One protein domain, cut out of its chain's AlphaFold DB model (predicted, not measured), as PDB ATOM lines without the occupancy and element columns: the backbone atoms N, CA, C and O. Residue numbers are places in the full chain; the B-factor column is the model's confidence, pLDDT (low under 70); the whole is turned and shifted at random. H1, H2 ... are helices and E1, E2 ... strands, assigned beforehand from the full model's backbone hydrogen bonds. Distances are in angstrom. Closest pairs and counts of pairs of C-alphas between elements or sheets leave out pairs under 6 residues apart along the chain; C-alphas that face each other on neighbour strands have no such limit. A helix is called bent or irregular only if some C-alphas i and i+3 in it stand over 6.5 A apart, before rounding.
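What this domain is: This is residues 4 to 54 and 132 to 255 of the 315 residues of the protein "Putative oxidoreductase" of Gordonia alkanivorans NBRC 16433 (UniProt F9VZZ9). A strongly twisted, bent antiparallel sheet of six strands has the long helix H2 lying along its two longest strands, E3 and E6, and the kinked helix H1 covering E4 and E5. The E6 and E7 hairpin makes one end of the domain, while E2 lies beyond E1, off the sheet. The 175 printed residues, 83 of them in named elements, run H1 E1 E2 E3 E4 E5 E6 E7 H2, a mixed class. The whole is compact, with a radius of gyration of the C-alphas of 16.5 A and spans of 47 by 39 by 34 A.

Where its parts are: E6, residues 185 to 200, is 32.0 A long and bends by 93 degrees at residue 193; E3, residues 132 to 142, is 31.6 A. The other strands are E1, 39 to 42, E2, 44 to 48, E4, 156 to 159, E5, 164 to 168, and E7, 207 to 210. H1, residues 8 to 23, begins at C-alpha 8 (-4.304, 37.894, -20.275); H2, residues 215 to 232, is 25.5 A long and ends at C-alpha 232 (-10.903, 37.149, -0.929).

How they stand to each other: E6 has E3 on one side, N 138 to O 189 at 2.9 A, and E5, N 165 to O 190 at 2.8 A, and E7, N 198 to O 209 at 2.8 A, on the other. E4 has E5, N 158 to O 166 at 2.9 A, on one side and E1, N 39 to O 159 at 2.8 A, on the other. E4 to E7 form a meander, each strand the antiparallel neighbour of the one before; E3 to E6 form a Greek key, a three-strand meander whose last strand is also the antiparallel neighbour of E3. H2 is on the sheet at a height of 8.6 A, over E3 and E6; its closest C-alphas to E6 are Met 221 and Val 189, 5.8 A. H1 is on it at 7.8 A, over E4 and only just over E5, with 3 C-alphas; its closest to E4 are Gly 15 and Thr 156, 6.1 A. H1 is irregular, C-alphas 10 and 13 being 9.4 A apart, with 8 of 12 O i to N i+4 pairs within hydrogen-bond range; in H2 every such pair is. E1 runs on into E2 at 10 degrees; E2 pairs with no named strand.

The domain as a whole: Residues 55 to 131 are not printed, a gap of 25.1 A between C-alphas 54 and 132. The links H1 to E1, E3 to E4 and E5 to E6 are long. Mean pLDDT of the printed part is 91.6; residues 28 to 32 and 34 to 36 are under 70.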
ATOM      1  N   SER A   4       6.139  46.559 -21.629       81.75
ATOM      2  CA  SER A   4       4.843  46.051 -22.086       81.75
ATOM      3  C   SER A   4       3.958  45.655 -20.902       81.75
ATOM      4  O   SER A   4       4.487  45.220 -19.872       81.75
ATOM      5  N   PRO A   5       2.625  45.798 -21.023       84.81
ATOM      6  CA  PRO A   5       1.703  45.258 -20.034       84.81
ATOM      7  C   PRO A   5       1.753  43.729 -20.031       84.81
ATOM      8  O   PRO A   5       2.117  43.101 -21.028       84.81
ATOM      9  N   VAL A   6       1.366  43.138 -18.905       86.00
ATOM     10  CA  VAL A   6       1.106  41.697 -18.790       86.00
ATOM     11  C   VAL A   6      -0.079  41.315 -19.675       86.00
ATOM     12  O   VAL A   6      -1.085  42.028 -19.690       86.00
ATOM     13  N   SER A   7       0.039  40.210 -20.414       86.69
ATOM     14  CA  SER A   7      -1.048  39.686 -21.246       86.69
ATOM     15  C   SER A   7      -2.041  38.849 -20.433       86.69
ATOM     16  O   SER A   7      -1.765  38.439 -19.306       86.69
ATOM     17  N   ASP A   8      -3.223  38.587 -20.992       87.12
ATOM     18  CA  ASP A   8      -4.304  37.894 -20.275       87.12
ATOM     19  C   ASP A   8      -3.948  36.449 -19.870       87.12
ATOM     20  O   ASP A   8      -4.373  35.956 -18.818       87.12
ATOM     21  N   ASP A   9      -3.137  35.767 -20.678       87.50
ATOM     22  CA  ASP A   9      -2.628  34.423 -20.402       87.50
ATOM     23  C   ASP A   9      -1.590  34.410 -19.268       87.50
ATOM     24  O   ASP A   9      -1.498  33.435 -18.520       87.50
ATOM     25  N   GLU A  10      -0.885  35.522 -19.052       89.56
ATOM     26  CA  GLU A  10       0.189  35.632 -18.067       89.56
ATOM     27  C   GLU A  10      -0.302  35.957 -16.648       89.56
ATOM     28  O   GLU A  10       0.495  35.941 -15.720       89.56
ATOM     29  N   LEU A  11      -1.584  36.229 -16.405       92.19
ATOM     30  CA  LEU A  11      -2.075  36.742 -15.109       92.19
ATOM     31  C   LEU A  11      -2.076  35.766 -13.948       92.19
ATOM     32  O   LEU A  11      -2.041  36.182 -12.791       92.19
ATOM     33  N   GLY A  12      -2.163  34.477 -14.255       94.12
ATOM     34  CA  GLY A  12      -2.475  33.471 -13.248       94.12
ATOM     35  C   GLY A  12      -3.926  33.542 -12.765       94.12
ATOM     36  O   GLY A  12      -4.730  34.373 -13.192       94.12
ATOM     37  N   ASP A  13      -4.280  32.607 -11.896       96.38
ATOM     38  CA  ASP A  13      -5.630  32.454 -11.356       96.38
ATOM     39  C   ASP A  13      -6.047  33.623 -10.452       96.38
ATOM     40  O   ASP A  13      -7.121  34.187 -10.661       96.38
ATOM     41  N   ALA A  14      -5.179  34.040  -9.526       96.69
ATOM     42  CA  ALA A  14      -5.421  35.144  -8.600       96.69
ATOM     43  C   ALA A  14      -5.553  36.476  -9.340       96.69
ATOM     44  O   ALA A  14      -6.501  37.212  -9.091       96.69
ATOM     45  N   GLY A  15      -4.680  36.747 -10.318       96.88
ATOM     46  CA  GLY A  15      -4.781  37.946 -11.152       96.88
ATOM     47  C   GLY A  15      -6.085  37.990 -11.956       96.88
ATOM     48  O   GLY A  15      -6.757  39.017 -11.987       96.88
ATOM     49  N   ARG A  16      -6.505  36.865 -12.555       96.50
ATOM     50  CA  ARG A  16      -7.799  36.788 -13.259       96.50
ATOM     51  C   ARG A  16      -8.992  36.977 -12.318       96.50
ATOM     52  O   ARG A  16      -9.937  37.666 -12.689       96.50
ATOM     53  N   ALA A  17      -8.970  36.361 -11.135       97.25
ATOM     54  CA  ALA A  17     -10.024  36.509 -10.130       97.25
ATOM     55  C   ALA A  17     -10.119  37.951  -9.610       97.25
ATOM     56  O   ALA A  17     -11.213  38.513  -9.556       97.25
ATOM     57  N   PHE A  18      -8.970  38.570  -9.323       97.56
ATOM     58  CA  PHE A  18      -8.855  39.971  -8.928       97.56
ATOM     59  C   PHE A  18      -9.514  40.886  -9.955       97.56
ATOM     60  O   PHE A  18     -10.389  41.682  -9.618       97.56
ATOM     61  N   GLU A  19      -9.162  40.740 -11.232       95.50
ATOM     62  CA  GLU A  19      -9.736  41.609 -12.251       95.50
ATOM     63  C   GLU A  19     -11.219  41.380 -12.477       95.50
ATOM     64  O   GLU A  19     -11.936  42.364 -12.635       95.50
ATOM     65  N   ARG A  20     -11.714  40.135 -12.456       95.56
ATOM     66  CA  ARG A  20     -13.162  39.883 -12.552       95.56
ATOM     67  C   ARG A  20     -13.920  40.551 -11.406       95.56
ATOM     68  O   ARG A  20     -14.960  41.161 -11.649       95.56
ATOM     69  N   TYR A  21     -13.380  40.495 -10.189       96.56
ATOM     70  CA  TYR A  21     -13.991  41.133  -9.027       96.56
ATOM     71  C   TYR A  21     -14.049  42.662  -9.161       96.56
ATOM     72  O   TYR A  21     -15.123  43.259  -9.015       96.56
ATOM     73  N   TRP A  22     -12.918  43.303  -9.465       95.25
ATOM     74  CA  TRP A  22     -12.806  44.766  -9.472       95.25
ATOM     75  C   TRP A  22     -13.356  45.431 -10.730       95.25
ATOM     76  O   TRP A  22     -13.906  46.529 -10.651       95.25
ATOM     77  N   SER A  23     -13.281  44.765 -11.881       90.25
ATOM     78  CA  SER A  23     -13.830  45.275 -13.147       90.25
ATOM     79  C   SER A  23     -15.353  45.393 -13.127       90.25
ATOM     80  O   SER A  23     -15.924  46.188 -13.866       90.25
ATOM     81  N   ALA A  24     -16.023  44.614 -12.274       86.75
ATOM     82  CA  ALA A  24     -17.465  44.712 -12.065       86.75
ATOM     83  C   ALA A  24     -17.871  45.913 -11.184       86.75
ATOM     84  O   ALA A  24     -19.054  46.234 -11.105       86.75
ATOM     85  N   ARG A  25     -16.910  46.546 -10.496       86.06
ATOM     86  CA  ARG A  25     -17.136  47.567  -9.454       86.06
ATOM     87  C   ARG A  25     -16.480  48.909  -9.762       86.06
ATOM     88  O   ARG A  25     -16.856  49.923  -9.189       86.06
ATOM     89  N   THR A  26     -15.508  48.918 -10.665       79.69
ATOM     90  CA  THR A  26     -14.706  50.090 -11.017       79.69
ATOM     91  C   THR A  26     -14.563  50.179 -12.532       79.69
ATOM     92  O   THR A  26     -14.748  49.193 -13.249       79.69
ATOM     93  N   ALA A  27     -14.251  51.367 -13.047       70.12
ATOM     94  CA  ALA A  27     -14.019  51.529 -14.475       70.12
ATOM     95  C   ALA A  27     -12.778  50.731 -14.914       70.12
ATOM     96  O   ALA A  27     -11.673  50.965 -14.428       70.12
ATOM     97  N   VAL A  28     -12.949  49.838 -15.890       65.19
ATOM     98  CA  VAL A  28     -11.832  49.236 -16.629       65.19
ATOM     99  C   VAL A  28     -11.486  50.161 -17.782       65.19
ATOM    100  O   VAL A  28     -12.318  50.421 -18.656       65.19
ATOM    101  N   ARG A  29     -10.270  50.699 -17.783       64.94
ATOM    102  CA  ARG A  29      -9.811  51.619 -18.826       64.94
ATOM    103  C   ARG A  29      -8.840  50.924 -19.773       64.94
ATOM    104  O   ARG A  29      -8.281  49.874 -19.475       64.94
ATOM    105  N   SER A  30      -8.708  51.487 -20.969       68.62
ATOM    106  CA  SER A  30      -7.887  50.915 -22.035       68.62
ATOM    107  C   SER A  30      -6.432  50.789 -21.591       68.62
ATOM    108  O   SER A  30      -5.875  51.737 -21.047       68.62
ATOM    109  N   LEU A  31      -5.767  49.687 -21.954       63.81
ATOM    110  CA  LEU A  31      -4.317  49.505 -21.769       63.81
ATOM    111  C   LEU A  31      -3.465  50.576 -22.482       63.81
ATOM    112  O   LEU A  31      -2.250  50.616 -22.309       63.81
ATOM    113  N   ARG A  32      -4.086  51.416 -23.321       69.31
ATOM    114  CA  ARG A  32      -3.445  52.541 -24.014       69.31
ATOM    115  C   ARG A  32      -3.494  53.858 -23.226       69.31
ATOM    116  O   ARG A  32      -2.836  54.808 -23.648       69.31
ATOM    117  N   ASP A  33      -4.271  53.943 -22.145       74.94
ATOM    118  CA  ASP A  33      -4.363  55.158 -21.326       74.94
ATOM    119  C   ASP A  33      -3.032  55.392 -20.562       74.94
ATOM    120  O   ASP A  33      -2.273  54.458 -20.290       74.94
ATOM    121  N   ARG A  34      -2.688  56.656 -20.255       69.38
ATOM    122  CA  ARG A  34      -1.403  56.994 -19.602       69.38
ATOM    123  C   ARG A  34      -1.382  56.524 -18.145       69.38
ATOM    124  O   ARG A  34      -2.124  57.053 -17.329       69.38
ATOM    125  N   TRP A  35      -0.467  55.613 -17.824       69.62
ATOM    126  CA  TRP A  35      -0.229  55.090 -16.476       69.62
ATOM    127  C   TRP A  35       0.222  56.158 -15.454       69.62
ATOM    128  O   TRP A  35       1.031  57.019 -15.822       69.62
ATOM    129  N   PRO A  36      -0.149  56.050 -14.159       68.06
ATOM    130  CA  PRO A  36      -1.208  55.202 -13.593       68.06
ATOM    131  C   PRO A  36      -2.601  55.832 -13.778       68.06
ATOM    132  O   PRO A  36      -2.736  57.055 -13.708       68.06
ATOM    133  N   VAL A  37      -3.638  55.011 -13.986       79.38
ATOM    134  CA  VAL A  37      -5.036  55.464 -14.153       79.38
ATOM    135  C   VAL A  37      -5.897  54.855 -13.058       79.38
ATOM    136  O   VAL A  37      -5.733  53.684 -12.747       79.38
ATOM    137  N   VAL A  38      -6.848  55.612 -12.509       87.25
ATOM    138  CA  VAL A  38      -7.848  55.062 -11.577       87.25
ATOM    139  C   VAL A  38      -8.616  53.916 -12.250       87.25
ATOM    140  O   VAL A  38      -9.144  54.091 -13.351       87.25
ATOM    141  N   GLY A  39      -8.675  52.764 -11.589       90.06
ATOM    142  CA  GLY A  39      -9.243  51.519 -12.095       90.06
ATOM    143  C   GLY A  39      -8.255  50.354 -12.061       90.06
ATOM    144  O   GLY A  39      -7.189  50.418 -11.445       90.06
ATOM    145  N   VAL A  40      -8.640  49.251 -12.699       91.56
ATOM    146  CA  VAL A  40      -7.804  48.048 -12.828       91.56
ATOM    147  C   VAL A  40      -6.746  48.273 -13.905       91.56
ATOM    148  O   VAL A  40      -7.069  48.695 -15.016       91.56
ATOM    149  N   ASN A  41      -5.487  47.962 -13.594       89.31
ATOM    150  CA  ASN A  41      -4.365  48.151 -14.500       89.31
ATOM    151  C   ASN A  41      -3.426  46.931 -14.546       89.31
ATOM    152  O   ASN A  41      -3.063  46.348 -13.524       89.31
ATOM    153  N   ARG A  42      -2.927  46.612 -15.747       90.00
ATOM    154  CA  ARG A  42      -1.862  45.617 -15.967       90.00
ATOM    155  C   ARG A  42      -0.499  46.215 -15.675       90.00
ATOM    156  O   ARG A  42      -0.116  47.186 -16.325       90.00
ATOM    157  N   VAL A  43       0.273  45.599 -14.784       89.88
ATOM    158  CA  VAL A  43       1.606  46.115 -14.461       89.88
ATOM    159  C   VAL A  43       2.493  46.128 -15.701       89.88
ATOM    160  O   VAL A  43       2.592  45.158 -16.452       89.88
ATOM    161  N   LEU A  44       3.145  47.265 -15.908       87.69
ATOM    162  CA  LEU A  44       4.093  47.472 -16.985       87.69
ATOM    163  C   LEU A  44       5.470  46.926 -16.581       87.69
ATOM    164  O   LEU A  44       6.079  47.403 -15.624       87.69
ATOM    165  N   GLY A  45       5.965  45.924 -17.311       85.69
ATOM    166  CA  GLY A  45       7.210  45.224 -16.982       85.69
ATOM    167  C   GLY A  45       8.356  45.500 -17.959       85.69
ATOM    168  O   GLY A  45       8.157  45.518 -19.172       85.69
ATOM    169  N   ASN A  46       9.578  45.633 -17.430       86.31
ATOM    170  CA  ASN A  46      10.827  45.547 -18.198       86.31
ATOM    171  C   ASN A  46      11.265  44.079 -18.279       86.31
ATOM    172  O   ASN A  46      11.920  43.567 -17.366       86.31
ATOM    173  N   ARG A  47      10.880  43.387 -19.354       84.44
ATOM    174  CA  ARG A  47      11.079  41.936 -19.493       84.44
ATOM    175  C   ARG A  47      11.311  41.495 -20.935       84.44
ATOM    176  O   ARG A  47      11.073  42.242 -21.880       84.44
ATOM    177  N   SER A  48      11.772  40.261 -21.090       81.94
ATOM    178  CA  SER A  48      11.863  39.530 -22.355       81.94
ATOM    179  C   SER A  48      11.310  38.129 -22.110       81.94
ATOM    180  O   SER A  48      11.937  37.319 -21.429       81.94
ATOM    181  N   GLY A  49      10.086  37.873 -22.583       78.88
ATOM    182  CA  GLY A  49       9.304  36.734 -22.095       78.88
ATOM    183  C   GLY A  49       9.071  36.855 -20.584       78.88
ATOM    184  O   GLY A  49       8.755  37.940 -20.097       78.88
ATOM    185  N   MET A  50       9.274  35.771 -19.836       73.88
ATOM    186  CA  MET A  50       9.138  35.763 -18.369       73.88
ATOM    187  C   MET A  50      10.365  36.317 -17.629       73.88
ATOM    188  O   MET A  50      10.318  36.506 -16.416       73.88
ATOM    189  N   LEU A  51      11.469  36.576 -18.334       79.75
ATOM    190  CA  LEU A  51      12.717  37.003 -17.710       79.75
ATOM    191  C   LEU A  51      12.763  38.519 -17.566       79.75
ATOM    192  O   LEU A  51      12.530  39.265 -18.523       79.75
ATOM    193  N   ARG A  52      13.108  38.976 -16.361       85.25
ATOM    194  CA  ARG A  52      13.393  40.384 -16.086       85.25
ATOM    195  C   ARG A  52      14.525  40.870 -16.992       85.25
ATOM    196  O   ARG A  52      15.511  40.169 -17.173       85.25
ATOM    197  N   ARG A  53      14.397  42.098 -17.501       89.00
ATOM    198  CA  ARG A  53      15.495  42.850 -18.117       89.00
ATOM    199  C   ARG A  53      15.962  43.937 -17.160       89.00
ATOM    200  O   ARG A  53      15.203  44.842 -16.810       89.00
ATOM    201  N   THR A  54      17.202  43.830 -16.716       91.12
ATOM    202  CA  THR A  54      17.848  44.756 -15.785       91.12
ATOM    203  C   THR A  54      18.420  45.980 -16.506       91.12
ATOM    204  O   THR A  54      18.574  46.008 -17.729       91.12
ATOM    205  N   ALA A 132      13.600  61.581   4.112       96.31
ATOM    206  CA  ALA A 132      13.189  60.936   2.874       96.31
ATOM    207  C   ALA A 132      11.673  60.696   2.872       96.31
ATOM    208  O   ALA A 132      10.977  60.878   3.879       96.31
ATOM    209  N   GLY A 133      11.159  60.280   1.723       95.31
ATOM    210  CA  GLY A 133       9.803  59.780   1.582       95.31
ATOM    211  C   GLY A 133       9.770  58.299   1.265       95.31
ATOM    212  O   GLY A 133      10.720  57.757   0.707       95.31
ATOM    213  N   GLU A 134       8.657  57.666   1.617       95.06
ATOM    214  CA  GLU A 134       8.360  56.287   1.264       95.06
ATOM    215  C   GLU A 134       6.847  56.048   1.113       95.06
ATOM    216  O   GLU A 134       6.044  56.836   1.611       95.06
ATOM    217  N   HIS A 135       6.462  54.977   0.420       95.81
ATOM    218  CA  HIS A 135       5.100  54.448   0.369       95.81
ATOM    219  C   HIS A 135       4.914  53.309   1.381       95.81
ATOM    220  O   HIS A 135       5.759  52.421   1.509       95.81
ATOM    221  N   ARG A 136       3.799  53.336   2.113       95.25
ATOM    222  CA  ARG A 136       3.473  52.353   3.157       95.25
ATOM    223  C   ARG A 136       2.214  51.594   2.756       95.25
ATOM    224  O   ARG A 136       1.323  52.185   2.151       95.25
ATOM    225  N   GLY A 137       2.158  50.304   3.076       95.94
ATOM    226  CA  GLY A 137       1.042  49.446   2.677       95.94
ATOM    227  C   GLY A 137       0.661  48.403   3.717       95.94
ATOM    228  O   GLY A 137       1.510  47.926   4.468       95.94
ATOM    229  N   LEU A 138      -0.625  48.065   3.779       96.88
ATOM    230  CA  LEU A 138      -1.148  46.979   4.603       96.88
ATOM    231  C   LEU A 138      -1.238  45.699   3.775       96.88
ATOM    232  O   LEU A 138      -1.912  45.658   2.748       96.88
ATOM    233  N   ALA A 139      -0.585  44.640   4.247       97.50
ATOM    234  CA  ALA A 139      -0.733  43.318   3.660       97.50
ATOM    235  C   ALA A 139      -2.034  42.665   4.147       97.50
ATOM    236  O   ALA A 139      -2.285  42.591   5.354       97.50
ATOM    237  N   VAL A 140      -2.830  42.159   3.209       98.44
ATOM    238  CA  VAL A 140      -3.897  41.191   3.466       98.44
ATOM    239  C   VAL A 140      -3.393  39.833   2.997       98.44
ATOM    240  O   VAL A 140      -3.334  39.556   1.796       98.44
ATOM    241  N   SER A 141      -2.966  39.009   3.947       97.50
ATOM    242  CA  SER A 141      -2.342  37.714   3.688       97.50
ATOM    243  C   SER A 141      -3.362  36.586   3.720       97.50
ATOM    244  O   SER A 141      -4.339  36.625   4.469       97.50
ATOM    245  N   TYR A 142      -3.110  35.551   2.928       97.88
ATOM    246  CA  TYR A 142      -3.914  34.340   2.880       97.88
ATOM    247  C   TYR A 142      -3.059  33.131   2.489       97.88
ATOM    248  O   TYR A 142      -2.007  33.236   1.852       97.88
ATOM    249  N   ARG A 143      -3.528  31.940   2.857       97.06
ATOM    250  CA  ARG A 143      -2.985  30.670   2.379       97.06
ATOM    251  C   ARG A 143      -3.739  30.240   1.127       97.06
ATOM    252  O   ARG A 143      -4.972  30.250   1.092       97.06
ATOM    253  N   ARG A 144      -2.995  29.821   0.108       96.38
ATOM    254  CA  ARG A 144      -3.572  29.239  -1.104       96.38
ATOM    255  C   ARG A 144      -3.976  27.785  -0.879       96.38
ATOM    256  O   ARG A 144      -3.349  27.084  -0.086       96.38
ATOM    257  N   LYS A 145      -5.010  27.336  -1.593       96.94
ATOM    258  CA  LYS A 145      -5.394  25.920  -1.684       96.94
ATOM    259  C   LYS A 145      -4.373  25.126  -2.491       96.94
ATOM    260  O   LYS A 145      -3.983  24.048  -2.068       96.94
ATOM    261  N   GLU A 146      -3.916  25.714  -3.592       94.69
ATOM    262  CA  GLU A 146      -2.891  25.165  -4.475       94.69
ATOM    263  C   GLU A 146      -1.814  26.229  -4.755       94.69
ATOM    264  O   GLU A 146      -2.136  27.427  -4.814       94.69
ATOM    265  N   PRO A 147      -0.538  25.835  -4.929       91.94
ATOM    266  CA  PRO A 147       0.521  26.746  -5.365       91.94
ATOM    267  C   PRO A 147       0.146  27.477  -6.658       91.94
ATOM    268  O   PRO A 147      -0.582  26.936  -7.492       91.94
ATOM    269  N   ALA A 148       0.625  28.709  -6.842       94.12
ATOM    270  CA  ALA A 148       0.398  29.391  -8.108       94.12
ATOM    271  C   ALA A 148       1.272  28.792  -9.218       94.12
ATOM    272  O   ALA A 148       2.422  28.412  -8.995       94.12
ATOM    273  N   GLU A 149       0.752  28.794 -10.443       91.75
ATOM    274  CA  GLU A 149       1.573  28.545 -11.628       91.75
ATOM    275  C   GLU A 149       2.689  29.603 -11.748       91.75
ATOM    276  O   GLU A 149       2.442  30.779 -11.441       91.75
ATOM    277  N   PRO A 150       3.891  29.244 -12.241       89.12
ATOM    278  CA  PRO A 150       4.977  30.200 -12.444       89.12
ATOM    279  C   PRO A 150       4.558  31.397 -13.311       89.12
ATOM    280  O   PRO A 150       3.822  31.261 -14.288       89.12
ATOM    281  N   GLY A 151       5.052  32.590 -12.984       89.50
ATOM    282  CA  GLY A 151       4.788  33.788 -13.777       89.50
ATOM    283  C   GLY A 151       5.265  35.064 -13.097       89.50
ATOM    284  O   GLY A 151       6.005  35.025 -12.123       89.50
ATOM    285  N   MET A 152       4.847  36.228 -13.599       88.75
ATOM    286  CA  MET A 152       5.252  37.502 -13.000       88.75
ATOM    287  C   MET A 152       4.638  37.676 -11.604       88.75
ATOM    288  O   MET A 152       3.433  37.464 -11.444       88.75
ATOM    289  N   VAL A 153       5.454  38.097 -10.630       91.25
ATOM    290  CA  VAL A 153       5.060  38.218  -9.214       91.25
ATOM    291  C   VAL A 153       3.878  39.162  -8.989       91.25
ATOM    292  O   VAL A 153       3.005  38.846  -8.194       91.25
ATOM    293  N   LEU A 154       3.803  40.282  -9.714       93.69
ATOM    294  CA  LEU A 154       2.727  41.268  -9.584       93.69
ATOM    295  C   LEU A 154       2.104  41.569 -10.957       93.69
ATOM    296  O   LEU A 154       2.555  42.490 -11.633       93.69
ATOM    297  N   PRO A 155       1.115  40.785 -11.416       93.31
ATOM    298  CA  PRO A 155       0.560  40.922 -12.761       93.31
ATOM    299  C   PRO A 155      -0.426  42.084 -12.942       93.31
ATOM    300  O   PRO A 155      -0.519  42.652 -14.032       93.31
ATOM    301  N   THR A 156      -1.170  42.437 -11.896       93.50
ATOM    302  CA  THR A 156      -2.257  43.422 -11.960       93.50
ATOM    303  C   THR A 156      -2.375  44.192 -10.648       93.50
ATOM    304  O   THR A 156      -2.009  43.690  -9.580       93.50
ATOM    305  N   VAL A 157      -2.862  45.423 -10.749       95.19
ATOM    306  CA  VAL A 157      -3.115  46.326  -9.625       95.19
ATOM    307  C   VAL A 157      -4.439  47.057  -9.826       95.19
ATOM    308  O   VAL A 157      -4.890  47.244 -10.956       95.19
ATOM    309  N   LEU A 158      -5.046  47.519  -8.738       94.75
ATOM    310  CA  LEU A 158      -6.105  48.528  -8.768       94.75
ATOM    311  C   LEU A 158      -5.522  49.853  -8.275       94.75
ATOM    312  O   LEU A 158      -4.913  49.888  -7.209       94.75
ATOM    313  N   HIS A 159      -5.735  50.938  -9.014       93.50
ATOM    314  CA  HIS A 159      -5.512  52.294  -8.511       93.50
ATOM    315  C   HIS A 159      -6.839  52.936  -8.160       93.50
ATOM    316  O   HIS A 159      -7.771  52.916  -8.963       93.50
ATOM    317  N   THR A 160      -6.919  53.544  -6.992       91.06
ATOM    318  CA  THR A 160      -8.118  54.248  -6.541       91.06
ATOM    319  C   THR A 160      -7.953  55.759  -6.720       91.06
ATOM    320  O   THR A 160      -6.850  56.288  -6.920       91.06
ATOM    321  N   ASP A 161      -9.067  56.480  -6.706       87.88
ATOM    322  CA  ASP A 161      -9.101  57.939  -6.793       87.88
ATOM    323  C   ASP A 161      -8.502  58.614  -5.552       87.88
ATOM    324  O   ASP A 161      -7.813  59.629  -5.689       87.88
ATOM    325  N   ASP A 162      -8.668  58.002  -4.379       87.25
ATOM    326  CA  ASP A 162      -8.068  58.414  -3.105       87.25
ATOM    327  C   ASP A 162      -6.568  58.065  -2.967       87.25
ATOM    328  O   ASP A 162      -5.931  58.416  -1.973       87.25
ATOM    329  N   GLY A 163      -5.957  57.481  -4.004       90.81
ATOM    330  CA  GLY A 163      -4.504  57.342  -4.108       90.81
ATOM    331  C   GLY A 163      -3.930  56.057  -3.515       90.81
ATOM    332  O   GLY A 163      -2.745  56.030  -3.168       90.81
ATOM    333  N   LEU A 164      -4.724  54.991  -3.431       95.06
ATOM    334  CA  LEU A 164      -4.240  53.648  -3.134       95.06
ATOM    335  C   LEU A 164      -3.795  52.923  -4.410       95.06
ATOM    336  O   LEU A 164      -4.320  53.126  -5.505       95.06
ATOM    337  N   GLU A 165      -2.824  52.034  -4.244       96.25
ATOM    338  CA  GLU A 165      -2.466  50.978  -5.178       96.25
ATOM    339  C   GLU A 165      -2.664  49.636  -4.470       96.25
ATOM    340  O   GLU A 165      -1.918  49.289  -3.551       96.25
ATOM    341  N   ILE A 166      -3.685  48.888  -4.889       97.56
ATOM    342  CA  ILE A 166      -3.978  47.546  -4.386       97.56
ATOM    343  C   ILE A 166      -3.293  46.534  -5.298       97.56
ATOM    344  O   ILE A 166      -3.643  46.390  -6.469       97.56
ATOM    345  N   ARG A 167      -2.297  45.840  -4.759       97.50
ATOM    346  CA  ARG A 167      -1.380  44.969  -5.490       97.50
ATOM    347  C   ARG A 167      -1.747  43.513  -5.280       97.50
ATOM    348  O   ARG A 167      -1.568  42.986  -4.185       97.50
ATOM    349  N   CYS A 168      -2.238  42.853  -6.324       97.50
ATOM    350  CA  CYS A 168      -2.538  41.427  -6.271       97.50
ATOM    351  C   CYS A 168      -1.304  40.621  -6.667       97.50
ATOM    352  O   CYS A 168      -1.054  40.394  -7.854       97.50
ATOM    353  N   TYR A 169      -0.516  40.202  -5.678       96.44
ATOM    354  CA  TYR A 169       0.620  39.332  -5.946       96.44
ATOM    355  C   TYR A 169       0.137  37.935  -6.332       96.44
ATOM    356  O   TYR A 169      -0.843  37.411  -5.798       96.44
ATOM    357  N   ARG A 170       0.843  37.325  -7.283       94.94
ATOM    358  CA  ARG A 170       0.528  35.993  -7.797       94.94
ATOM    359  C   ARG A 170       0.628  34.933  -6.710       94.94
ATOM    360  O   ARG A 170      -0.233  34.062  -6.637       94.94
ATOM    361  N   ASP A 171       1.694  34.987  -5.919       94.12
ATOM    362  CA  ASP A 171       1.984  34.014  -4.870       94.12
ATOM    363  C   ASP A 171       2.818  34.653  -3.746       94.12
ATOM    364  O   ASP A 171       3.131  35.843  -3.797       94.12
ATOM    365  N   ASP A 172       3.176  33.862  -2.736       94.12
ATOM    366  CA  ASP A 172       4.118  34.221  -1.676       94.12
ATOM    367  C   ASP A 172       5.468  34.646  -2.283       94.12
ATOM    368  O   ASP A 172       6.020  33.957  -3.145       94.12
ATOM    369  N   PHE A 173       6.036  35.759  -1.815       92.44
ATOM    370  CA  PHE A 173       7.346  36.244  -2.262       92.44
ATOM    371  C   PHE A 173       8.469  35.220  -2.086       92.44
ATOM    372  O   PHE A 173       9.416  35.224  -2.872       92.44
ATOM    373  N   ALA A 174       8.359  34.312  -1.114       92.94
ATOM    374  CA  ALA A 174       9.323  33.236  -0.901       92.94
ATOM    375  C   ALA A 174       9.392  32.235  -2.068       92.94
ATOM    376  O   ALA A 174      10.321  31.437  -2.139       92.94
ATOM    377  N   THR A 175       8.432  32.271  -2.999       91.94
ATOM    378  CA  THR A 175       8.504  31.513  -4.261       91.94
ATOM    379  C   THR A 175       9.381  32.184  -5.323       91.94
ATOM    380  O   THR A 175       9.784  31.527  -6.278       91.94
ATOM    381  N   TYR A 176       9.707  33.470  -5.147       90.06
ATOM    382  CA  TYR A 176      10.499  34.279  -6.083       90.06
ATOM    383  C   TYR A 176      11.863  34.695  -5.530       90.06
ATOM    384  O   TYR A 176      12.722  35.134  -6.296       90.06
ATOM    385  N   ILE A 177      12.042  34.640  -4.208       90.50
ATOM    386  CA  ILE A 177      13.218  35.163  -3.514       90.50
ATOM    387  C   ILE A 177      13.830  34.043  -2.679       90.50
ATOM    388  O   ILE A 177      13.290  33.658  -1.639       90.50
ATOM    389  N   ASP A 178      14.985  33.556  -3.128       92.31
ATOM    390  CA  ASP A 178      15.738  32.523  -2.423       92.31
ATOM    391  C   ASP A 178      16.101  32.972  -1.001       92.31
ATOM    392  O   ASP A 178      16.578  34.084  -0.770       92.31
ATOM    393  N   GLY A 179      15.872  32.083  -0.032       93.06
ATOM    394  CA  GLY A 179      16.175  32.324   1.380       93.06
ATOM    395  C   GLY A 179      15.127  33.139   2.144       93.06
ATOM    396  O   GLY A 179      15.273  33.301   3.356       93.06
ATOM    397  N   LEU A 180      14.060  33.617   1.493       93.31
ATOM    398  CA  LEU A 180      12.969  34.294   2.191       93.31
ATOM    399  C   LEU A 180      12.050  33.265   2.886       93.31
ATOM    400  O   LEU A 180      11.614  32.303   2.248       93.31
ATOM    401  N   PRO A 181      11.719  33.436   4.180       92.25
ATOM    402  CA  PRO A 181      10.734  32.589   4.843       92.25
ATOM    403  C   PRO A 181       9.351  32.737   4.206       92.25
ATOM    404  O   PRO A 181       8.922  33.847   3.892       92.25
ATOM    405  N   ARG A 182       8.622  31.624   4.075       90.50
ATOM    406  CA  ARG A 182       7.220  31.657   3.635       90.50
ATOM    407  C   ARG A 182       6.363  32.415   4.642       90.50
ATOM    408  O   ARG A 182       6.441  32.160   5.844       90.50
ATOM    409  N   SER A 183       5.523  33.304   4.133       86.88
ATOM    410  CA  SER A 183       4.622  34.161   4.918       86.88
ATOM    411  C   SER A 183       3.178  34.157   4.402       86.88
ATOM    412  O   SER A 183       2.309  34.794   4.995       86.88
ATOM    413  N   GLY A 184       2.904  33.378   3.354       90.06
ATOM    414  CA  GLY A 184       1.627  33.338   2.656       90.06
ATOM    415  C   GLY A 184       1.603  34.270   1.448       90.06
ATOM    416  O   GLY A 184       2.429  35.171   1.297       90.06
ATOM    417  N   SER A 185       0.637  34.037   0.565       95.88
ATOM    418  CA  SER A 185       0.346  34.967  -0.524       95.88
ATOM    419  C   SER A 185      -0.363  36.188   0.045       95.88
ATOM    420  O   SER A 185      -1.002  36.110   1.096       95.88
ATOM    421  N   MET A 186      -0.277  37.323  -0.643       96.00
ATOM    422  CA  MET A 186      -0.896  38.547  -0.150       96.00
ATOM    423  C   MET A 186      -1.488  39.397  -1.267       96.00
ATOM    424  O   MET A 186      -1.068  39.336  -2.424       96.00
ATOM    425  N   VAL A 187      -2.442  40.231  -0.878       98.19
ATOM    426  CA  VAL A 187      -2.834  41.428  -1.614       98.19
ATOM    427  C   VAL A 187      -2.443  42.618  -0.746       98.19
ATOM    428  O   VAL A 187      -2.835  42.689   0.416       98.19
ATOM    429  N   GLU A 188      -1.626  43.527  -1.267       97.81
ATOM    430  CA  GLU A 188      -1.138  44.675  -0.496       97.81
ATOM    431  C   GLU A 188      -1.902  45.941  -0.868       97.81
ATOM    432  O   GLU A 188      -1.954  46.316  -2.036       97.81
ATOM    433  N   VAL A 189      -2.454  46.626   0.131       98.19
ATOM    434  CA  VAL A 189      -3.131  47.916  -0.014       98.19
ATOM    435  C   VAL A 189      -2.137  49.009   0.339       98.19
ATOM    436  O   VAL A 189      -1.890  49.278   1.513       98.19
ATOM    437  N   THR A 190      -1.518  49.604  -0.678       97.50
ATOM    438  CA  THR A 190      -0.477  50.620  -0.493       97.50
ATOM    439  C   THR A 190      -1.026  52.002  -0.725       97.50
ATOM    440  O   THR A 190      -1.614  52.274  -1.764       97.50
ATOM    441  N   ALA A 191      -0.744  52.912   0.191       95.50
ATOM    442  CA  ALA A 191      -1.076  54.300  -0.001       95.50
ATOM    443  C   ALA A 191       0.079  55.026  -0.711       95.50
ATOM    444  O   ALA A 191       1.202  55.131  -0.206       95.50
ATOM    445  N   MET A 192      -0.195  55.503  -1.928       93.62
ATOM    446  CA  MET A 192       0.788  56.111  -2.831       93.62
ATOM    447  C   MET A 192       0.968  57.607  -2.546       93.62
ATOM    448  O   MET A 192       1.010  58.442  -3.451       93.62
ATOM    449  N   HIS A 193       1.050  57.944  -1.260       86.44
ATOM    450  CA  HIS A 193       1.364  59.274  -0.759       86.44
ATOM    451  C   HIS A 193       2.690  59.262  -0.002       86.44
ATOM    452  O   HIS A 193       3.212  58.227   0.415       86.44
ATOM    453  N   TRP A 194       3.218  60.458   0.238       88.50
ATOM    454  CA  TRP A 194       4.418  60.617   1.042       88.50
ATOM    455  C   TRP A 194       4.177  60.142   2.480       88.50
ATOM    456  O   TRP A 194       3.341  60.696   3.193       88.50
ATOM    457  N   SER A 195       4.924  59.126   2.904       92.94
ATOM    458  CA  SER A 195       5.129  58.793   4.314       92.94
ATOM    459  C   SER A 195       6.553  59.197   4.710       92.94
ATOM    460  O   SER A 195       7.507  58.733   4.076       92.94
ATOM    461  N   PRO A 196       6.733  60.080   5.706       94.25
ATOM    462  CA  PRO A 196       8.053  60.576   6.068       94.25
ATOM    463  C   PRO A 196       8.887  59.494   6.760       94.25
ATOM    464  O   PRO A 196       8.422  58.810   7.673       94.25
ATOM    465  N   VAL A 197      10.149  59.388   6.350       95.69
ATOM    466  CA  VAL A 197      11.160  58.535   6.990       95.69
ATOM    467  C   VAL A 197      12.452  59.323   7.200       95.69
ATOM    468  O   VAL A 197      12.705  60.329   6.534       95.69
ATOM    469  N   ARG A 198      13.290  58.875   8.133       96.81
ATOM    470  CA  ARG A 198      14.631  59.420   8.366       96.81
ATOM    471  C   ARG A 198      15.648  58.320   8.128       96.81
ATOM    472  O   ARG A 198      15.550  57.250   8.719       96.81
ATOM    473  N   LEU A 199      16.627  58.592   7.275       96.94
ATOM    474  CA  LEU A 199      17.790  57.732   7.106       96.94
ATOM    475  C   LEU A 199      18.874  58.246   8.037       96.94
ATOM    476  O   LEU A 199      19.431  59.319   7.812       96.94
ATOM    477  N   VAL A 200      19.102  57.514   9.118       95.81
ATOM    478  CA  VAL A 200      20.048  57.868  10.174       95.81
ATOM    479  C   VAL A 200      21.334  57.094   9.956       95.81
ATOM    480  O   VAL A 200      21.294  55.919   9.586       95.81
ATOM    481  N   ALA A 201      22.470  57.744  10.197       89.44
ATOM    482  CA  ALA A 201      23.761  57.075  10.142       89.44
ATOM    483  C   ALA A 201      23.777  55.869  11.098       89.44
ATOM    484  O   ALA A 201      23.335  55.959  12.246       89.44
ATOM    485  N   GLY A 202      24.269  54.737  10.608       84.19
ATOM    486  CA  GLY A 202      24.619  53.573  11.414       84.19
ATOM    487  C   GLY A 202      26.036  53.119  11.078       84.19
ATOM    488  O   GLY A 202      26.638  53.634  10.132       84.19
ATOM    489  N   ASP A 203      26.555  52.167  11.853       78.56
ATOM    490  CA  ASP A 203      27.960  51.749  11.776       78.56
ATOM    491  C   ASP A 203      28.327  51.193  10.388       78.56
ATOM    492  O   ASP A 203      29.319  51.608   9.793       78.56
ATOM    493  N   GLU A 204      27.483  50.320   9.826       79.94
ATOM    494  CA  GLU A 204      27.708  49.711   8.501       79.94
ATOM    495  C   GLU A 204      26.665  50.111   7.445       79.94
ATOM    496  O   GLU A 204      26.940  50.115   6.241       79.94
ATOM    497  N   ARG A 205      25.442  50.430   7.877       86.62
ATOM    498  CA  ARG A 205      24.284  50.741   7.025       86.62
ATOM    499  C   ARG A 205      23.429  51.812   7.694       86.62
ATOM    500  O   ARG A 205      23.399  51.906   8.922       86.62
ATOM    501  N   VAL A 206      22.670  52.561   6.895       92.81
ATOM    502  CA  VAL A 206      21.705  53.522   7.431       92.81
ATOM    503  C   VAL A 206      20.575  52.773   8.115       92.81
ATOM    504  O   VAL A 206      20.084  51.762   7.608       92.81
ATOM    505  N   ARG A 207      20.119  53.299   9.249       94.19
ATOM    506  CA  ARG A 207      18.869  52.865   9.870       94.19
ATOM    507  C   ARG A 207      17.737  53.718   9.323       94.19
ATOM    508  O   ARG A 207      17.847  54.942   9.277       94.19
ATOM    509  N   LEU A 208      16.651  53.070   8.924       94.12
ATOM    510  CA  LEU A 208      15.433  53.752   8.515       94.12
ATOM    511  C   LEU A 208      14.529  53.907   9.741       94.12
ATOM    512  O   LEU A 208      14.019  52.927  10.274       94.12
ATOM    513  N   GLU A 209      14.362  55.143  10.196       95.31
ATOM    514  CA  GLU A 209      13.438  55.508  11.267       95.31
ATOM    515  C   GLU A 209      12.145  56.054  10.666       95.31
ATOM    516  O   GLU A 209      12.161  56.841   9.716       95.31
ATOM    517  N   PHE A 210      11.013  55.630  11.215       94.44
ATOM    518  CA  PHE A 210       9.697  55.922  10.666       94.44
ATOM    519  C   PHE A 210       8.653  56.007  11.774       94.44
ATOM    520  O   PHE A 210       8.767  55.342  12.801       94.44
ATOM    521  N   GLY A 211       7.637  56.833  11.540       90.19
ATOM    522  CA  GLY A 211       6.424  56.850  12.348       90.19
ATOM    523  C   GLY A 211       5.304  56.035  11.709       90.19
ATOM    524  O   GLY A 211       5.474  55.400  10.656       90.19
ATOM    525  N   GLU A 212       4.140  56.110  12.347       89.94
ATOM    526  CA  GLU A 212       2.886  55.707  11.723       89.94
ATOM    527  C   GLU A 212       2.569  56.619  10.524       89.94
ATOM    528  O   GLU A 212       2.917  57.809  10.544       89.94
ATOM    529  N   PRO A 213       1.924  56.091   9.471       91.25
ATOM    530  CA  PRO A 213       1.329  56.917   8.425       91.25
ATOM    531  C   PRO A 213       0.318  57.919   9.005       91.25
ATOM    532  O   PRO A 213      -0.105  57.804  10.158       91.25
ATOM    533  N   SER A 214      -0.106  58.902   8.204       92.06
ATOM    534  CA  SER A 214      -1.139  59.844   8.653       92.06
ATOM    535  C   SER A 214      -2.444  59.118   9.017       92.06
ATOM    536  O   SER A 214      -2.676  57.971   8.616       92.06
ATOM    537  N   ALA A 215      -3.315  59.771   9.788       93.56
ATOM    538  CA  ALA A 215      -4.599  59.183  10.163       93.56
ATOM    539  C   ALA A 215      -5.465  58.897   8.925       93.56
ATOM    540  O   ALA A 215      -6.090  57.843   8.839       93.56
ATOM    541  N   GLU A 216      -5.433  59.796   7.940       93.62
ATOM    542  CA  GLU A 216      -6.147  59.673   6.668       93.62
ATOM    543  C   GLU A 216      -5.611  58.494   5.853       93.62
ATOM    544  O   GLU A 216      -6.380  57.636   5.429       93.62
ATOM    545  N   ALA A 217      -4.287  58.404   5.712       93.19
ATOM    546  CA  ALA A 217      -3.602  57.289   5.070       93.19
ATOM    547  C   ALA A 217      -3.956  55.942   5.709       93.19
ATOM    548  O   ALA A 217      -4.254  54.962   5.029       93.19
ATOM    549  N   THR A 218      -3.925  55.904   7.039       94.56
ATOM    550  CA  THR A 218      -4.234  54.707   7.820       94.56
ATOM    551  C   THR A 218      -5.691  54.297   7.634       94.56
ATOM    552  O   THR A 218      -5.963  53.116   7.432       94.56
ATOM    553  N   ALA A 219      -6.622  55.254   7.671       95.44
ATOM    554  CA  ALA A 219      -8.040  54.995   7.448       95.44
ATOM    555  C   ALA A 219      -8.304  54.473   6.028       95.44
ATOM    556  O   ALA A 219      -8.977  53.456   5.884       95.44
ATOM    557  N   ALA A 220      -7.713  55.101   5.006       95.81
ATOM    558  CA  ALA A 220      -7.845  54.677   3.613       95.81
ATOM    559  C   ALA A 220      -7.297  53.259   3.393       95.81
ATOM    560  O   ALA A 220      -7.986  52.406   2.838       95.81
ATOM    561  N   MET A 221      -6.097  52.951   3.905       97.31
ATOM    562  CA  MET A 221      -5.541  51.596   3.791       97.31
ATOM    563  C   MET A 221      -6.383  50.549   4.520       97.31
ATOM    564  O   MET A 221      -6.483  49.426   4.035       97.31
ATOM    565  N   ARG A 222      -6.969  50.879   5.681       97.62
ATOM    566  CA  ARG A 222      -7.845  49.941   6.399       97.62
ATOM    567  C   ARG A 222      -9.146  49.695   5.645       97.62
ATOM    568  O   ARG A 222      -9.491  48.537   5.466       97.62
ATOM    569  N   ALA A 223      -9.788  50.742   5.129       97.25
ATOM    570  CA  ALA A 223     -10.975  50.592   4.288       97.25
ATOM    571  C   ALA A 223     -10.675  49.749   3.034       97.25
ATOM    572  O   ALA A 223     -11.376  48.781   2.756       97.25
ATOM    573  N   GLY A 224      -9.572  50.035   2.335       97.56
ATOM    574  CA  GLY A 224      -9.147  49.228   1.192       97.56
ATOM    575  C   GLY A 224      -8.810  47.779   1.572       97.56
ATOM    576  O   GLY A 224      -9.079  46.862   0.800       97.56
ATOM    577  N   ALA A 225      -8.250  47.541   2.763       98.56
ATOM    578  CA  ALA A 225      -7.997  46.190   3.261       98.56
ATOM    579  C   ALA A 225      -9.302  45.438   3.551       98.56
ATOM    580  O   ALA A 225      -9.383  44.256   3.223       98.56
ATOM    581  N   ASP A 226     -10.321  46.109   4.089       98.44
ATOM    582  CA  ASP A 226     -11.646  45.521   4.300       98.44
ATOM    583  C   ASP A 226     -12.276  45.100   2.959       98.44
ATOM    584  O   ASP A 226     -12.722  43.960   2.823       98.44
ATOM    585  N   GLU A 227     -12.197  45.936   1.917       98.06
ATOM    586  CA  GLU A 227     -12.679  45.567   0.574       98.06
ATOM    587  C   GLU A 227     -11.893  44.393  -0.041       98.06
ATOM    588  O   GLU A 227     -12.455  43.530  -0.726       98.06
ATOM    589  N   VAL A 228     -10.584  44.316   0.214       98.69
ATOM    590  CA  VAL A 228      -9.757  43.171  -0.192       98.69
ATOM    591  C   VAL A 228     -10.156  41.904   0.566       98.69
ATOM    592  O   VAL A 228     -10.203  40.830  -0.035       98.69
ATOM    593  N   VAL A 229     -10.480  41.994   1.858       98.81
ATOM    594  CA  VAL A 229     -10.999  40.857   2.635       98.81
ATOM    595  C   VAL A 229     -12.334  40.384   2.059       98.81
ATOM    596  O   VAL A 229     -12.513  39.178   1.878       98.81
ATOM    597  N   GLU A 230     -13.246  41.293   1.709       98.38
ATOM    598  CA  GLU A 230     -14.500  40.945   1.026       98.38
ATOM    599  C   GLU A 230     -14.244  40.244  -0.317       98.38
ATOM    600  O   GLU A 230     -14.848  39.208  -0.610       98.38
ATOM    601  N   MET A 231     -13.296  40.749  -1.112       98.44
ATOM    602  CA  MET A 231     -12.887  40.125  -2.371       98.44
ATOM    603  C   MET A 231     -12.379  38.694  -2.165       98.44
ATOM    604  O   MET A 231     -12.793  37.789  -2.898       98.44
ATOM    605  N   LEU A 232     -11.493  38.468  -1.193       98.56
ATOM    606  CA  LEU A 232     -10.903  37.149  -0.929       98.56
ATOM    607  C   LEU A 232     -11.944  36.121  -0.441       98.56
ATOM    608  O   LEU A 232     -11.758  34.919  -0.657       98.56
ATOM    609  N   HIS A 233     -13.056  36.586   0.143       98.50
ATOM    610  CA  HIS A 233     -14.205  35.755   0.523       98.50
ATOM    611  C   HIS A 233     -15.245  35.557  -0.594       98.50
ATOM    612  O   HIS A 233     -16.212  34.808  -0.430       98.50
ATOM    613  N   SER A 234     -15.075  36.211  -1.743       98.06
ATOM    614  CA  SER A 234     -16.015  36.103  -2.859       98.06
ATOM    615  C   SER A 234     -15.908  34.766  -3.604       98.06
ATOM    616  O   SER A 234     -14.905  34.047  -3.539       98.06
ATOM    617  N   SER A 235     -16.929  34.456  -4.408       97.31
ATOM    618  CA  SER A 235     -16.937  33.274  -5.279       97.31
ATOM    619  C   SER A 235     -15.775  33.247  -6.278       97.31
ATOM    620  O   SER A 235     -15.361  32.166  -6.686       97.31
ATOM    621  N   GLU A 236     -15.221  34.409  -6.641       97.62
ATOM    622  CA  GLU A 236     -14.079  34.512  -7.557       97.62
ATOM    623  C   GLU A 236     -12.803  33.888  -6.982       97.62
ATOM    624  O   GLU A 236     -12.000  33.326  -7.729       97.62
ATOM    625  N   PHE A 237     -12.634  33.946  -5.657       98.19
ATOM    626  CA  PHE A 237     -11.462  33.435  -4.941       98.19
ATOM    627  C   PHE A 237     -11.714  32.101  -4.227       98.19
ATOM    628  O   PHE A 237     -10.780  31.515  -3.674       98.19
ATOM    629  N   ALA A 238     -12.934  31.556  -4.294       97.25
ATOM    630  CA  ALA A 238     -13.304  30.313  -3.617       97.25
ATOM    631  C   ALA A 238     -12.424  29.111  -4.015       97.25
ATOM    632  O   ALA A 238     -12.190  28.225  -3.194       97.25
ATOM    633  N   GLY A 239     -11.913  29.072  -5.250       97.50
ATOM    634  CA  GLY A 239     -10.985  28.034  -5.723       97.50
ATOM    635  C   GLY A 239      -9.519  28.249  -5.327       97.50
ATOM    636  O   GLY A 239      -8.728  27.319  -5.432       97.50
ATOM    637  N   ILE A 240      -9.161  29.443  -4.854       97.94
ATOM    638  CA  ILE A 240      -7.771  29.882  -4.655       97.94
ATOM    639  C   ILE A 240      -7.436  29.966  -3.164       97.94
ATOM    640  O   ILE A 240      -6.370  29.526  -2.743       97.94
ATOM    641  N   VAL A 241      -8.346  30.512  -2.355       98.25
ATOM    642  CA  VAL A 241      -8.090  30.915  -0.964       98.25
ATOM    643  C   VAL A 241      -8.606  29.875   0.028       98.25
ATOM    644  O   VAL A 241      -9.758  29.436  -0.050       98.25
ATOM    645  N   VAL A 242      -7.779  29.525   1.014       97.69
ATOM    646  CA  VAL A 242      -8.209  28.851   2.247       97.69
ATOM    647  C   VAL A 242      -8.877  29.901   3.143       97.69
ATOM    648  O   VAL A 242      -8.209  30.780   3.678       97.69
ATOM    649  N   GLN A 243     -10.205  29.870   3.234       96.25
ATOM    650  CA  GLN A 243     -11.020  31.005   3.700       96.25
ATOM    651  C   GLN A 243     -10.714  31.453   5.139       96.25
ATOM    652  O   GLN A 243     -10.607  32.641   5.407       96.25
ATOM    653  N   ASP A 244     -10.467  30.517   6.053       97.19
ATOM    654  CA  ASP A 244     -10.128  30.785   7.458       97.19
ATOM    655  C   ASP A 244      -8.691  31.297   7.676       97.19
ATOM    656  O   ASP A 244      -8.290  31.566   8.807       97.19
ATOM    657  N   SER A 245      -7.901  31.441   6.607       97.56
ATOM    658  CA  SER A 245      -6.518  31.925   6.677       97.56
ATOM    659  C   SER A 245      -6.347  33.416   6.369       97.56
ATOM    660  O   SER A 245      -5.230  33.924   6.484       97.56
ATOM    661  N   VAL A 246      -7.414  34.107   5.953       98.31
ATOM    662  CA  VAL A 246      -7.348  35.528   5.588       98.31
ATOM    663  C   VAL A 246      -7.061  36.366   6.834       98.31
ATOM    664  O   VAL A 246      -7.748  36.259   7.847       98.31
ATOM    665  N   SER A 247      -6.036  37.211   6.764       97.75
ATOM    666  CA  SER A 247      -5.637  38.084   7.869       97.75
ATOM    667  C   SER A 247      -5.077  39.406   7.362       97.75
ATOM    668  O   SER A 247      -4.421  39.466   6.324       97.75
ATOM    669  N   VAL A 248      -5.335  40.478   8.109       98.25
ATOM    670  CA  VAL A 248      -4.814  41.818   7.820       98.25
ATOM    671  C   VAL A 248      -3.646  42.102   8.758       98.25
ATOM    672  O   VAL A 248      -3.744  41.882   9.968       98.25
ATOM    673  N   ALA A 249      -2.538  42.599   8.212       96.50
ATOM    674  CA  ALA A 249      -1.390  43.012   9.005       96.50
ATOM    675  C   ALA A 249      -1.781  44.096  10.027       96.50
ATOM    676  O   ALA A 249      -2.536  45.024   9.733       96.50
ATOM    677  N   ALA A 250      -1.233  44.005  11.241       94.38
ATOM    678  CA  ALA A 250      -1.519  44.980  12.293       94.38
ATOM    679  C   ALA A 250      -0.946  46.373  11.972       94.38
ATOM    680  O   ALA A 250      -1.580  47.386  12.285       94.38
ATOM    681  N   VAL A 251       0.232  46.401  11.336       92.31
ATOM    682  CA  VAL A 251       1.022  47.603  11.041       92.31
ATOM    683  C   VAL A 251       1.396  47.629   9.552       92.31
ATOM    684  O   VAL A 251       1.762  46.582   9.011       92.31
ATOM    685  N   PRO A 252       1.353  48.798   8.885       94.50
ATOM    686  CA  PRO A 252       1.790  48.940   7.499       94.50
ATOM    687  C   PRO A 252       3.283  48.645   7.297       94.50
ATOM    688  O   PRO A 252       4.139  49.181   8.008       94.50
ATOM    689  N   GLY A 253       3.597  47.853   6.275       93.81
ATOM    690  CA  GLY A 253       4.947  47.586   5.789       93.81
ATOM    691  C   GLY A 253       5.478  48.673   4.850       93.81
ATOM    692  O   GLY A 253       4.918  49.770   4.752       93.81
ATOM    693  N   PHE A 254       6.581  48.358   4.171       92.69
ATOM    694  CA  PHE A 254       7.286  49.233   3.233       92.69
ATOM    695  C   PHE A 254       7.181  48.709   1.807       92.69
ATOM    696  O   PHE A 254       7.411  47.525   1.576       92.69
ATOM    697  N   SER A 255       6.943  49.606   0.850       92.81
ATOM    698  CA  SER A 255       6.965  49.275  -0.582       92.81
ATOM    699  C   SER A 255       8.373  49.241  -1.183       92.81
ATOM    700  O   SER A 255       8.527  48.905  -2.351       92.81
TER     701      SER A 255